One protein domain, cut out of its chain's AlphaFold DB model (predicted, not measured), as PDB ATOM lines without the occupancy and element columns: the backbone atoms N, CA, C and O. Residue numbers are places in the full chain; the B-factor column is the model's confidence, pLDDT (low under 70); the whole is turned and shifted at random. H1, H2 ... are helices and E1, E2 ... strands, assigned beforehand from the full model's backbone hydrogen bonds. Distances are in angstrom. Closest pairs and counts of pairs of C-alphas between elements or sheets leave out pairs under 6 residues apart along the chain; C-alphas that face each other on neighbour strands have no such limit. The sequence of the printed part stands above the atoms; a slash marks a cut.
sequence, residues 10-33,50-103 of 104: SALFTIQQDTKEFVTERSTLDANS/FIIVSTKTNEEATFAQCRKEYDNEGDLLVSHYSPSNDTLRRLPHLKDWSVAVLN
ATOM      1  N   SER A  10       5.386 -45.009  11.831       51.00
ATOM      2  CA  SER A  10       4.349 -45.856  12.428       51.00
ATOM      3  C   SER A  10       4.354 -47.180  11.658       51.00
ATOM      4  O   SER A  10       4.852 -47.224  10.535       51.00
ATOM      5  N   ALA A  11       3.825 -48.265  12.225       56.28
ATOM      6  CA  ALA A  11       3.735 -49.537  11.495       56.28
ATOM      7  C   ALA A  11       2.922 -49.421  10.184       56.28
ATOM      8  O   ALA A  11       3.038 -50.283   9.323       56.28
ATOM      9  N   LEU A  12       2.125 -48.352  10.050       63.47
ATOM     10  CA  LEU A  12       1.232 -48.092   8.924       63.47
ATOM     11  C   LEU A  12       1.767 -47.026   7.963       63.47
ATOM     12  O   LEU A  12       1.483 -47.073   6.781       63.47
ATOM     13  N   PHE A  13       2.534 -46.053   8.456       69.88
ATOM     14  CA  PHE A  13       2.941 -44.883   7.678       69.88
ATOM     15  C   PHE A  13       4.451 -44.687   7.710       69.88
ATOM     16  O   PHE A  13       5.067 -44.611   8.781       69.88
ATOM     17  N   THR A  14       5.015 -44.477   6.527       80.31
ATOM     18  CA  THR A  14       6.349 -43.914   6.345       80.31
ATOM     19  C   THR A  14       6.249 -42.395   6.332       80.31
ATOM     20  O   THR A  14       5.485 -41.829   5.557       80.31
ATOM     21  N   ILE A  15       7.029 -41.715   7.173       80.12
ATOM     22  CA  ILE A  15       7.081 -40.250   7.172       80.12
ATOM     23  C   ILE A  15       8.233 -39.770   6.301       80.12
ATOM     24  O   ILE A  15       9.402 -40.025   6.602       80.12
ATOM     25  N   GLN A  16       7.898 -39.000   5.275       83.38
ATOM     26  CA  GLN A  16       8.846 -38.245   4.476       83.38
ATOM     27  C   GLN A  16       8.942 -36.821   5.031       83.38
ATOM     28  O   GLN A  16       8.084 -35.975   4.795       83.38
ATOM     29  N   GLN A  17       9.983 -36.548   5.823       77.81
ATOM     30  CA  GLN A  17      10.111 -35.254   6.508       77.81
ATOM     31  C   GLN A  17      10.374 -34.086   5.551       77.81
ATOM     32  O   GLN A  17       9.899 -32.981   5.804       77.81
ATOM     33  N   ASP A  18      11.104 -34.334   4.461       81.00
ATOM     34  CA  ASP A  18      11.483 -33.302   3.491       81.00
ATOM     35  C   ASP A  18      10.268 -32.776   2.718       81.00
ATOM     36  O   ASP A  18      10.145 -31.577   2.473       81.00
ATOM     37  N   THR A  19       9.339 -33.674   2.387       81.88
ATOM     38  CA  THR A  19       8.080 -33.370   1.696       81.88
ATOM     39  C   THR A  19       6.915 -33.135   2.659       81.88
ATOM     40  O   THR A  19       5.842 -32.746   2.213       81.88
ATOM     41  N   LYS A  20       7.131 -33.320   3.973       84.88
ATOM     42  CA  LYS A  20       6.104 -33.267   5.030       84.88
ATOM     43  C   LYS A  20       4.918 -34.197   4.745       84.88
ATOM     44  O   LYS A  20       3.768 -33.861   5.007       84.88
ATOM     45  N   GLU A  21       5.193 -35.387   4.236       83.06
ATOM     46  CA  GLU A  21       4.159 -36.320   3.800       83.06
ATOM     47  C   GLU A  21       4.168 -37.612   4.624       83.06
ATOM     48  O   GLU A  21       5.220 -38.180   4.926       83.06
ATOM     49  N   PHE A  22       2.979 -38.087   4.989       84.25
ATOM     50  CA  PHE A  22       2.752 -39.437   5.491       84.25
ATOM     51  C   PHE A  22       2.380 -40.337   4.313       84.25
ATOM     52  O   PHE A  22       1.365 -40.100   3.667       84.25
ATOM     53  N   VAL A  23       3.157 -41.383   4.047       83.75
ATOM     54  CA  VAL A  23       2.917 -42.308   2.932       83.75
ATOM     55  C   VAL A  23       2.560 -43.691   3.458       83.75
ATOM     56  O   VAL A  23       3.248 -44.216   4.335       83.75
ATOM     57  N   THR A  24       1.500 -44.281   2.915       81.50
ATOM     58  CA  THR A  24       1.074 -45.662   3.189       81.50
ATOM     59  C   THR A  24       0.562 -46.324   1.919       81.50
ATOM     60  O   THR A  24       0.077 -45.652   1.011       81.50
ATOM     61  N   GLU A  25       0.612 -47.649   1.881       81.75
ATOM     62  CA  GLU A  25      -0.101 -48.460   0.894       81.75
ATOM     63  C   GLU A  25      -1.512 -48.765   1.401       81.75
ATOM     64  O   GLU A  25      -1.724 -48.920   2.610       81.75
ATOM     65  N   ARG A  26      -2.483 -48.855   0.486       77.00
ATOM     66  CA  ARG A  26      -3.870 -49.188   0.838       77.00
ATOM     67  C   ARG A  26      -3.978 -50.579   1.470       77.00
ATOM     68  O   ARG A  26      -4.602 -50.720   2.515       77.00
ATOM     69  N   SER A  27      -3.271 -51.560   0.913       72.88
ATOM     70  CA  SER A  27      -3.188 -52.939   1.416       72.88
ATOM     71  C   SER A  27      -2.765 -53.033   2.894       72.88
ATOM     72  O   SER A  27      -3.281 -53.858   3.648       72.88
ATOM     73  N   THR A  28      -1.857 -52.153   3.336       69.12
ATOM     74  CA  THR A  28      -1.377 -52.083   4.728       69.12
ATOM     75  C   THR A  28      -2.463 -51.588   5.688       69.12
ATOM     76  O   THR A  28      -2.504 -52.008   6.848       69.12
ATOM     77  N   LEU A  29      -3.357 -50.713   5.222       66.88
ATOM     78  CA  LEU A  29      -4.495 -50.243   6.011       66.88
ATOM     79  C   LEU A  29      -5.550 -51.344   6.153       66.88
ATOM     80  O   LEU A  29      -5.980 -51.611   7.275       66.88
ATOM     81  N   ASP A  30      -5.880 -52.023   5.051       60.41
ATOM     82  CA  ASP A  30      -6.894 -53.085   4.999       60.41
ATOM     83  C   ASP A  30      -6.507 -54.300   5.869       60.41
ATOM     84  O   ASP A  30      -7.344 -54.920   6.524       60.41
ATOM     85  N   ALA A  31      -5.211 -54.625   5.950       53.50
ATOM     86  CA  ALA A  31      -4.710 -55.725   6.779       53.50
ATOM     87  C   ALA A  31      -4.820 -55.470   8.296       53.50
ATOM     88  O   ALA A  31      -4.819 -56.418   9.081       53.50
ATOM     89  N   ASN A  32      -4.911 -54.205   8.726       51.16
ATOM     90  CA  ASN A  32      -5.045 -53.824  10.137       51.16
ATOM     91  C   ASN A  32      -6.507 -53.585  10.557       51.16
ATOM     92  O   ASN A  32      -6.781 -53.169  11.686       51.16
ATOM     93  N   SER A  33      -7.456 -53.878   9.667       48.97
ATOM     94  CA  SER A  33      -8.890 -53.709   9.870       48.97
ATOM     95  C   SER A  33      -9.527 -54.800  10.740       48.97
ATOM     96  O   SER A  33     -10.523 -55.408  10.357       48.97
ATOM     97  N   PHE A  50      -8.696 -39.244   7.193       67.69
ATOM     98  CA  PHE A  50      -7.777 -39.913   8.113       67.69
ATOM     99  C   PHE A  50      -7.749 -39.201   9.456       67.69
ATOM    100  O   PHE A  50      -7.658 -37.978   9.506       67.69
ATOM    101  N   ILE A  51      -7.746 -39.959  10.550       71.94
ATOM    102  CA  ILE A  51      -7.385 -39.436  11.867       71.94
ATOM    103  C   ILE A  51      -6.008 -39.990  12.208       71.94
ATOM    104  O   ILE A  51      -5.840 -41.193  12.391       71.94
ATOM    105  N   ILE A  52      -5.019 -39.106  12.288       73.62
ATOM    106  CA  ILE A  52      -3.680 -39.438  12.763       73.62
ATOM    107  C   ILE A  52      -3.603 -39.048  14.230       73.62
ATOM    108  O   ILE A  52      -3.853 -37.897  14.584       73.62
ATOM    109  N   VAL A  53      -3.237 -40.005  15.078       68.69
ATOM    110  CA  VAL A  53      -3.047 -39.778  16.513       68.69
ATOM    111  C   VAL A  53      -1.558 -39.792  16.826       68.69
ATOM    112  O   VAL A  53      -0.854 -40.765  16.555       68.69
ATOM    113  N   SER A  54      -1.065 -38.705  17.411       69.62
ATOM    114  CA  SER A  54       0.303 -38.628  17.918       69.62
ATOM    115  C   SER A  54       0.456 -39.548  19.125       69.62
ATOM    116  O   SER A  54      -0.132 -39.301  20.172       69.62
ATOM    117  N   THR A  55       1.301 -40.573  19.043       66.62
ATOM    118  CA  THR A  55       1.555 -41.488  20.175       66.62
ATOM    119  C   THR A  55       2.268 -40.815  21.351       66.62
ATOM    120  O   THR A  55       2.259 -41.332  22.464       66.62
ATOM    121  N   LYS A  56       2.889 -39.652  21.120       71.00
ATOM    122  CA  LYS A  56       3.599 -38.881  22.146       71.00
ATOM    123  C   LYS A  56       2.676 -37.928  22.900       71.00
ATOM    124  O   LYS A  56       2.847 -37.746  24.102       71.00
ATOM    125  N   THR A  57       1.757 -37.276  22.190       72.44
ATOM    126  CA  THR A  57       0.905 -36.212  22.750       72.44
ATOM    127  C   THR A  57      -0.566 -36.611  22.860       72.44
ATOM    128  O   THR A  57      -1.330 -35.889  23.490       72.44
ATOM    129  N   ASN A  58      -0.961 -37.753  22.288       71.06
ATOM    130  CA  ASN A  58      -2.349 -38.181  22.077       71.06
ATOM    131  C   ASN A  58      -3.205 -37.147  21.328       71.06
ATOM    132  O   ASN A  58      -4.430 -37.172  21.402       71.06
ATOM    133  N   GLU A  59      -2.572 -36.223  20.605       74.44
ATOM    134  CA  GLU A  59      -3.289 -35.267  19.774       74.44
ATOM    135  C   GLU A  59      -3.769 -35.940  18.497       74.44
ATOM    136  O   GLU A  59      -3.004 -36.615  17.807       74.44
ATOM    137  N   GLU A  60      -5.038 -35.714  18.184       76.06
ATOM    138  CA  GLU A  60      -5.682 -36.209  16.977       76.06
ATOM    139  C   GLU A  60      -5.714 -35.111  15.912       76.06
ATOM    140  O   GLU A  60      -6.156 -33.985  16.169       76.06
ATOM    141  N   ALA A  61      -5.268 -35.460  14.710       75.00
ATOM    142  CA  ALA A  61      -5.285 -34.618  13.528       75.00
ATOM    143  C   ALA A  61      -6.125 -35.287  12.440       75.00
ATOM    144  O   ALA A  61      -5.801 -36.377  11.971       75.00
ATOM    145  N   THR A  62      -7.201 -34.624  12.026       80.06
ATOM    146  CA  THR A  62      -8.050 -35.072  10.920       80.06
ATOM    147  C   THR A  62      -7.523 -34.530   9.593       80.06
ATOM    148  O   THR A  62      -7.303 -33.322   9.470       80.06
ATOM    149  N   PHE A  63      -7.384 -35.398   8.596       79.12
ATOM    150  CA  PHE A  63      -7.008 -35.094   7.220       79.12
ATOM    151  C   PHE A  63      -8.145 -35.501   6.285       79.12
ATOM    152  O   PHE A  63      -8.577 -36.644   6.316       79.12
ATOM    153  N   ALA A  64      -8.636 -34.595   5.450       79.19
ATOM    154  CA  ALA A  64      -9.706 -34.860   4.493       79.19
ATOM    155  C   ALA A  64      -9.137 -35.100   3.091       79.19
ATOM    156  O   ALA A  64      -8.116 -34.504   2.733       79.19
ATOM    157  N   GLN A  65      -9.791 -35.953   2.297       82.50
ATOM    158  CA  GLN A  65      -9.367 -36.205   0.922       82.50
ATOM    159  C   GLN A  65      -9.453 -34.911   0.115       82.50
ATOM    160  O   GLN A  65     -10.493 -34.259   0.074       82.50
ATOM    161  N   CYS A  66      -8.355 -34.543  -0.536       82.56
ATOM    162  CA  CYS A  66      -8.277 -33.308  -1.310       82.56
ATOM    163  C   CYS A  66      -7.971 -33.551  -2.789       82.56
ATOM    164  O   CYS A  66      -8.286 -32.701  -3.619       82.56
ATOM    165  N   ARG A  67      -7.348 -34.686  -3.135       87.62
ATOM    166  CA  ARG A  67      -6.965 -35.003  -4.516       87.62
ATOM    167  C   ARG A  67      -6.837 -36.510  -4.729       87.62
ATOM    168  O   ARG A  67      -6.460 -37.235  -3.815       87.62
ATOM    169  N   LYS A  68      -7.126 -36.959  -5.948       87.19
ATOM    170  CA  LYS A  68      -6.833 -38.309  -6.444       87.19
ATOM    171  C   LYS A  68      -5.957 -38.195  -7.690       87.19
ATOM    172  O   LYS A  68      -6.145 -37.269  -8.483       87.19
ATOM    173  N   GLU A  69      -5.008 -39.103  -7.837       90.31
ATOM    174  CA  GLU A  69      -4.162 -39.254  -9.019       90.31
ATOM    175  C   GLU A  69      -4.478 -40.593  -9.680       90.31
ATOM    176  O   GLU A  69      -4.615 -41.599  -8.988       90.31
ATOM    177  N   TYR A  70      -4.616 -40.581 -11.003       90.44
ATOM    178  CA  TYR A  70      -4.963 -41.741 -11.817       90.44
ATOM    179  C   TYR A  70      -3.905 -41.930 -12.905       90.44
ATOM    180  O   TYR A  70      -3.259 -40.955 -13.302       90.44
ATOM    181  N   ASP A  71      -3.727 -43.157 -13.379       90.94
ATOM    182  CA  ASP A  71      -2.865 -43.446 -14.518       90.94
ATOM    183  C   ASP A  71      -3.543 -43.122 -15.866       90.94
ATOM    184  O   ASP A  71      -4.629 -42.541 -15.934       90.94
ATOM    185  N   ASN A  72      -2.871 -43.473 -16.967       91.50
ATOM    186  CA  ASN A  72      -3.379 -43.229 -18.318       91.50
ATOM    187  C   ASN A  72      -4.539 -44.161 -18.713       91.50
ATOM    188  O   ASN A  72      -5.223 -43.877 -19.698       91.50
ATOM    189  N   GLU A  73      -4.735 -45.265 -17.991       91.12
ATOM    190  CA  GLU A  73      -5.807 -46.244 -18.205       91.12
ATOM    191  C   GLU A  73      -7.047 -45.914 -17.351       91.12
ATOM    192  O   GLU A  73      -8.139 -46.420 -17.614       91.12
ATOM    193  N   GLY A  74      -6.912 -44.964 -16.420       84.44
ATOM    194  CA  GLY A  74      -7.972 -44.486 -15.541       84.44
ATOM    195  C   GLY A  74      -7.991 -45.178 -14.179       84.44
ATOM    196  O   GLY A  74      -8.921 -44.945 -13.403       84.44
ATOM    197  N   ASP A  75      -6.974 -45.981 -13.871       87.19
ATOM    198  CA  ASP A  75      -6.838 -46.648 -12.585       87.19
ATOM    199  C   ASP A  75      -6.281 -45.684 -11.536       87.19
ATOM    200  O   ASP A  75      -5.440 -44.826 -11.810       87.19
ATOM    201  N   LEU A  76      -6.800 -45.778 -10.309       83.94
ATOM    202  CA  LEU A  76      -6.358 -44.939  -9.198       83.94
ATOM    203  C   LEU A  76      -4.915 -45.307  -8.838       83.94
ATOM    204  O   LEU A  76      -4.641 -46.468  -8.566       83.94
ATOM    205  N   LEU A  77      -4.025 -44.321  -8.769       88.56
ATOM    206  CA  LEU A  77      -2.645 -44.488  -8.306       88.56
ATOM    207  C   LEU A  77      -2.484 -44.028  -6.861       88.56
ATOM    208  O   LEU A  77      -1.908 -44.732  -6.038       88.56
ATOM    209  N   VAL A  78      -2.982 -42.829  -6.543       88.06
ATOM    210  CA  VAL A  78      -2.755 -42.206  -5.233       88.06
ATOM    211  C   VAL A  78      -3.978 -41.421  -4.781       88.06
ATOM    212  O   VAL A  78      -4.591 -40.681  -5.551       88.06
ATOM    213  N   SER A  79      -4.323 -41.533  -3.501       86.06
ATOM    214  CA  SER A  79      -5.257 -40.629  -2.826       86.06
ATOM    215  C   SER A  79      -4.501 -39.715  -1.866       86.06
ATOM    216  O   SER A  79      -3.836 -40.194  -0.952       86.06
ATOM    217  N   HIS A  80      -4.628 -38.402  -2.051       87.00
ATOM    218  CA  HIS A  80      -4.014 -37.395  -1.190       87.00
ATOM    219  C   HIS A  80      -5.031 -36.776  -0.233       87.00
ATOM    220  O   HIS A  80      -6.160 -36.440  -0.616       87.00
ATOM    221  N   TYR A  81      -4.583 -36.548   0.996       86.19
ATOM    222  CA  TYR A  81      -5.361 -35.963   2.075       86.19
ATOM    223  C   TYR A  81      -4.600 -34.798   2.694       86.19
ATOM    224  O   TYR A  81      -3.388 -34.868   2.900       86.19
ATOM    225  N   SER A  82      -5.326 -33.732   3.017       86.56
ATOM    226  CA  SER A  82      -4.792 -32.531   3.662       86.56
ATOM    227  C   SER A  82      -5.481 -32.299   5.004       86.56
ATOM    228  O   SER A  82      -6.650 -32.666   5.151       86.56
ATOM    229  N   PRO A  83      -4.811 -31.686   5.992       84.75
ATOM    230  CA  PRO A  83      -5.408 -31.431   7.290       84.75
ATOM    231  C   PRO A  83      -6.687 -30.604   7.149       84.75
ATOM    232  O   PRO A  83      -6.739 -29.627   6.399       84.75
ATOM    233  N   SER A  84      -7.729 -30.988   7.884       84.00
ATOM    234  CA  SER A  84      -8.991 -30.254   7.897       84.00
ATOM    235  C   SER A  84      -8.817 -28.863   8.515       84.00
ATOM    236  O   SER A  84      -7.899 -28.612   9.299       84.00
ATOM    237  N   ASN A  85      -9.746 -27.951   8.225       83.25
ATOM    238  CA  ASN A  85      -9.724 -26.609   8.815       83.25
ATOM    239  C   ASN A  85      -9.741 -26.637  10.354       83.25
ATOM    240  O   ASN A  85      -9.090 -25.805  10.987       83.25
ATOM    241  N   ASP A  86     -10.444 -27.592  10.964       82.06
ATOM    242  CA  ASP A  86     -10.481 -27.737  12.422       82.06
ATOM    243  C   ASP A  86      -9.153 -28.249  12.983       82.06
ATOM    244  O   ASP A  86      -8.683 -27.742  14.007       82.06
ATOM    245  N   THR A  87      -8.496 -29.169  12.274       80.19
ATOM    246  CA  THR A  87      -7.119 -29.573  12.577       80.19
ATOM    247  C   THR A  87      -6.183 -28.378  12.490       80.19
ATOM    248  O   THR A  87      -5.428 -28.150  13.422       80.19
ATOM    249  N   LEU A  88      -6.259 -27.554  11.441       86.19
ATOM    250  CA  LEU A  88      -5.367 -26.402  11.270       86.19
ATOM    251  C   LEU A  88      -5.581 -25.294  12.305       86.19
ATOM    252  O   LEU A  88      -4.629 -24.607  12.669       86.19
ATOM    253  N   ARG A  89      -6.805 -25.128  12.816       88.75
ATOM    254  CA  ARG A  89      -7.082 -24.203  13.930       88.75
ATOM    255  C   ARG A  89      -6.402 -24.646  15.224       88.75
ATOM    256  O   ARG A  89      -5.940 -23.798  15.981       88.75
ATOM    257  N   ARG A  90      -6.353 -25.956  15.479       88.25
ATOM    258  CA  ARG A  90      -5.763 -26.549  16.693       88.25
ATOM    259  C   ARG A  90      -4.256 -26.778  16.561       88.25
ATOM    260  O   ARG A  90      -3.510 -26.543  17.504       88.25
ATOM    261  N   LEU A  91      -3.824 -27.221  15.386       86.56
ATOM    262  CA  LEU A  91      -2.486 -27.702  15.042       86.56
ATOM    263  C   LEU A  91      -1.986 -26.994  13.766       86.56
ATOM    264  O   LEU A  91      -1.791 -27.626  12.725       86.56
ATOM    265  N   PRO A  92      -1.749 -25.670  13.808       89.50
ATOM    266  CA  PRO A  92      -1.398 -24.885  12.618       89.50
ATOM    267  C   PRO A  92      -0.060 -25.289  11.982       89.50
ATOM    268  O   PRO A  92       0.168 -25.030  10.803       89.50
ATOM    269  N   HIS A  93       0.820 -25.954  12.735       87.00
ATOM    270  CA  HIS A  93       2.090 -26.474  12.226       87.00
ATOM    271  C   HIS A  93       1.918 -27.623  11.214       87.00
ATOM    272  O   HIS A  93       2.874 -27.958  10.517       87.00
ATOM    273  N   LEU A  94       0.712 -28.197  11.104       85.31
ATOM    274  CA  LEU A  94       0.379 -29.236  10.130       85.31
ATOM    275  C   LEU A  94      -0.036 -28.691   8.756       85.31
ATOM    276  O   LEU A  94      -0.281 -29.481   7.861       85.31
ATOM    277  N   LYS A  95      -0.092 -27.368   8.555       86.94
ATOM    278  CA  LYS A  95      -0.587 -26.739   7.312       86.94
ATOM    279  C   LYS A  95       0.010 -27.290   6.018       86.94
ATOM    280  O   LYS A  95      -0.710 -27.421   5.037       86.94
ATOM    281  N   ASP A  96       1.303 -27.585   6.031       88.94
ATOM    282  CA  ASP A  96       2.020 -28.064   4.848       88.94
ATOM    283  C   ASP A  96       2.190 -29.588   4.849       88.94
ATOM    284  O   ASP A  96       3.008 -30.100   4.095       88.94
ATOM    285  N   TRP A  97       1.500 -30.296   5.746       88.62
ATOM    286  CA  TRP A  97       1.563 -31.747   5.816       88.62
ATOM    287  C   TRP A  97       0.466 -32.385   4.974       88.62
ATOM    288  O   TRP A  97      -0.642 -31.858   4.897       88.62
ATOM    289  N   SER A  98       0.750 -33.549   4.400       88.81
ATOM    290  CA  SER A  98      -0.211 -34.344   3.630       88.81
ATOM    291  C   SER A  98      -0.136 -35.821   3.996       88.81
ATOM    292  O   SER A  98       0.846 -36.288   4.572       88.81
ATOM    293  N   VAL A  99      -1.184 -36.567   3.654       86.12
ATOM    294  CA  VAL A  99      -1.155 -38.033   3.617       86.12
ATOM    295  C   VAL A  99      -1.320 -38.470   2.170       86.12
ATOM    296  O   VAL A  99      -2.258 -38.020   1.514       86.12
ATOM    297  N   ALA A 100      -0.453 -39.350   1.691       88.50
ATOM    298  CA  ALA A 100      -0.585 -40.037   0.418       88.50
ATOM    299  C   ALA A 100      -0.837 -41.525   0.667       88.50
ATOM    300  O   ALA A 100      -0.073 -42.205   1.354       88.50
ATOM    301  N   VAL A 101      -1.929 -42.025   0.098       84.94
ATOM    302  CA  VAL A 101      -2.288 -43.440   0.116       84.94
ATOM    303  C   VAL A 101      -2.097 -43.984  -1.285       84.94
ATOM    304  O   VAL A 101      -2.835 -43.603  -2.195       84.94
ATOM    305  N   LEU A 102      -1.102 -44.845  -1.445       87.00
ATOM    306  CA  LEU A 102      -0.805 -45.521  -2.698       87.00
ATOM    307  C   LEU A 102      -1.804 -46.662  -2.903       87.00
ATOM    308  O   LEU A 102      -2.081 -47.436  -1.982       87.00
ATOM    309  N   ASN A 103      -2.358 -46.735  -4.104       81.19
ATOM    310  CA  ASN A 103      -3.180 -47.843  -4.555       81.19
ATOM    311  C   ASN A 103      -2.251 -48.843  -5.258       81.19
ATOM    312  O   ASN A 103      -1.969 -48.685  -6.443       81.19
TER     313      ASN A 103
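This is residues 10 to 33 and 50 to 103 of the 104 residues of an uncharacterized protein of Thorarchaeota archaeon (strain OWC) (UniProt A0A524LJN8). One strongly twisted sheet of six strands, curled like part of a barrel, makes the body; the short helix H2 packs by E4, and the shorter H1 follows E2 and only grazes the sheet. The long axis runs from the link between E3 and E4 to the tip of the E4 and E5 hairpin. The printed part has 78 residues, in the order E1 E2 H1 E3 E4 E5 H2 E6; the mixed sheet runs E1 E2 E6 E5 E4 E3, and the class is mixed, helices and strands. It is compact, with a radius of gyration of the C-alphas of 13.0 A, yet elongated, spanning 41 by 25 by 24 A.

E1 is residues 14 to 16, 6.5 A long, from C-alpha 14 at (6.349, -43.914, 6.345). E2 is 21 to 25, 13.2 A; E6 is 98 to 102, 12.9 A, ending at C-alpha 102 at (-0.805, -45.521, -2.698). E5 is 76 to 83, 21.3 A; E4 is 60 to 70, 29.3 A, and bends by 51 degrees at residue 66; E3 is 50 to 53, 9.6 A. H1 is 26 to 30, 6.5 A, and H2 is 85 to 90, 8.8 A.

E2 and E6 are parallel, with N 22 and O 98 2.8 A apart. E6 and E5 are antiparallel, with N 81 and O 99 at 2.8 A. E3, E4 and E5 form a meander, each strand the antiparallel neighbour of the one before; N 52 and O 61 are 2.9 A apart, N 80 and O 67 2.8 A. E4 pairs with E3 over residues 60 to 63 and with E5 over 63 to 70. The hairpin E1 and E2 has N 14 and O 23 at 2.8 A. H2 is on the sheet, 6.1 A high, over none of its strands; its closest C-alphas with E4 are Thr 87 and Ala 61, 5.5 A. In H1 and H2 every O i to N i+4 pair is within hydrogen-bond range.

The C-alphas farthest apart, of Thr 57 and Glu 73, are 42.7 A apart. Residues 34 to 49 are not printed; C-alphas 33 and 50 are 14.0 A apart across the cut. Of the links printed whole, none is long. The model's pLDDT is under 70 at residues 10 to 13, 28 to 33, 50 and 53 to 55.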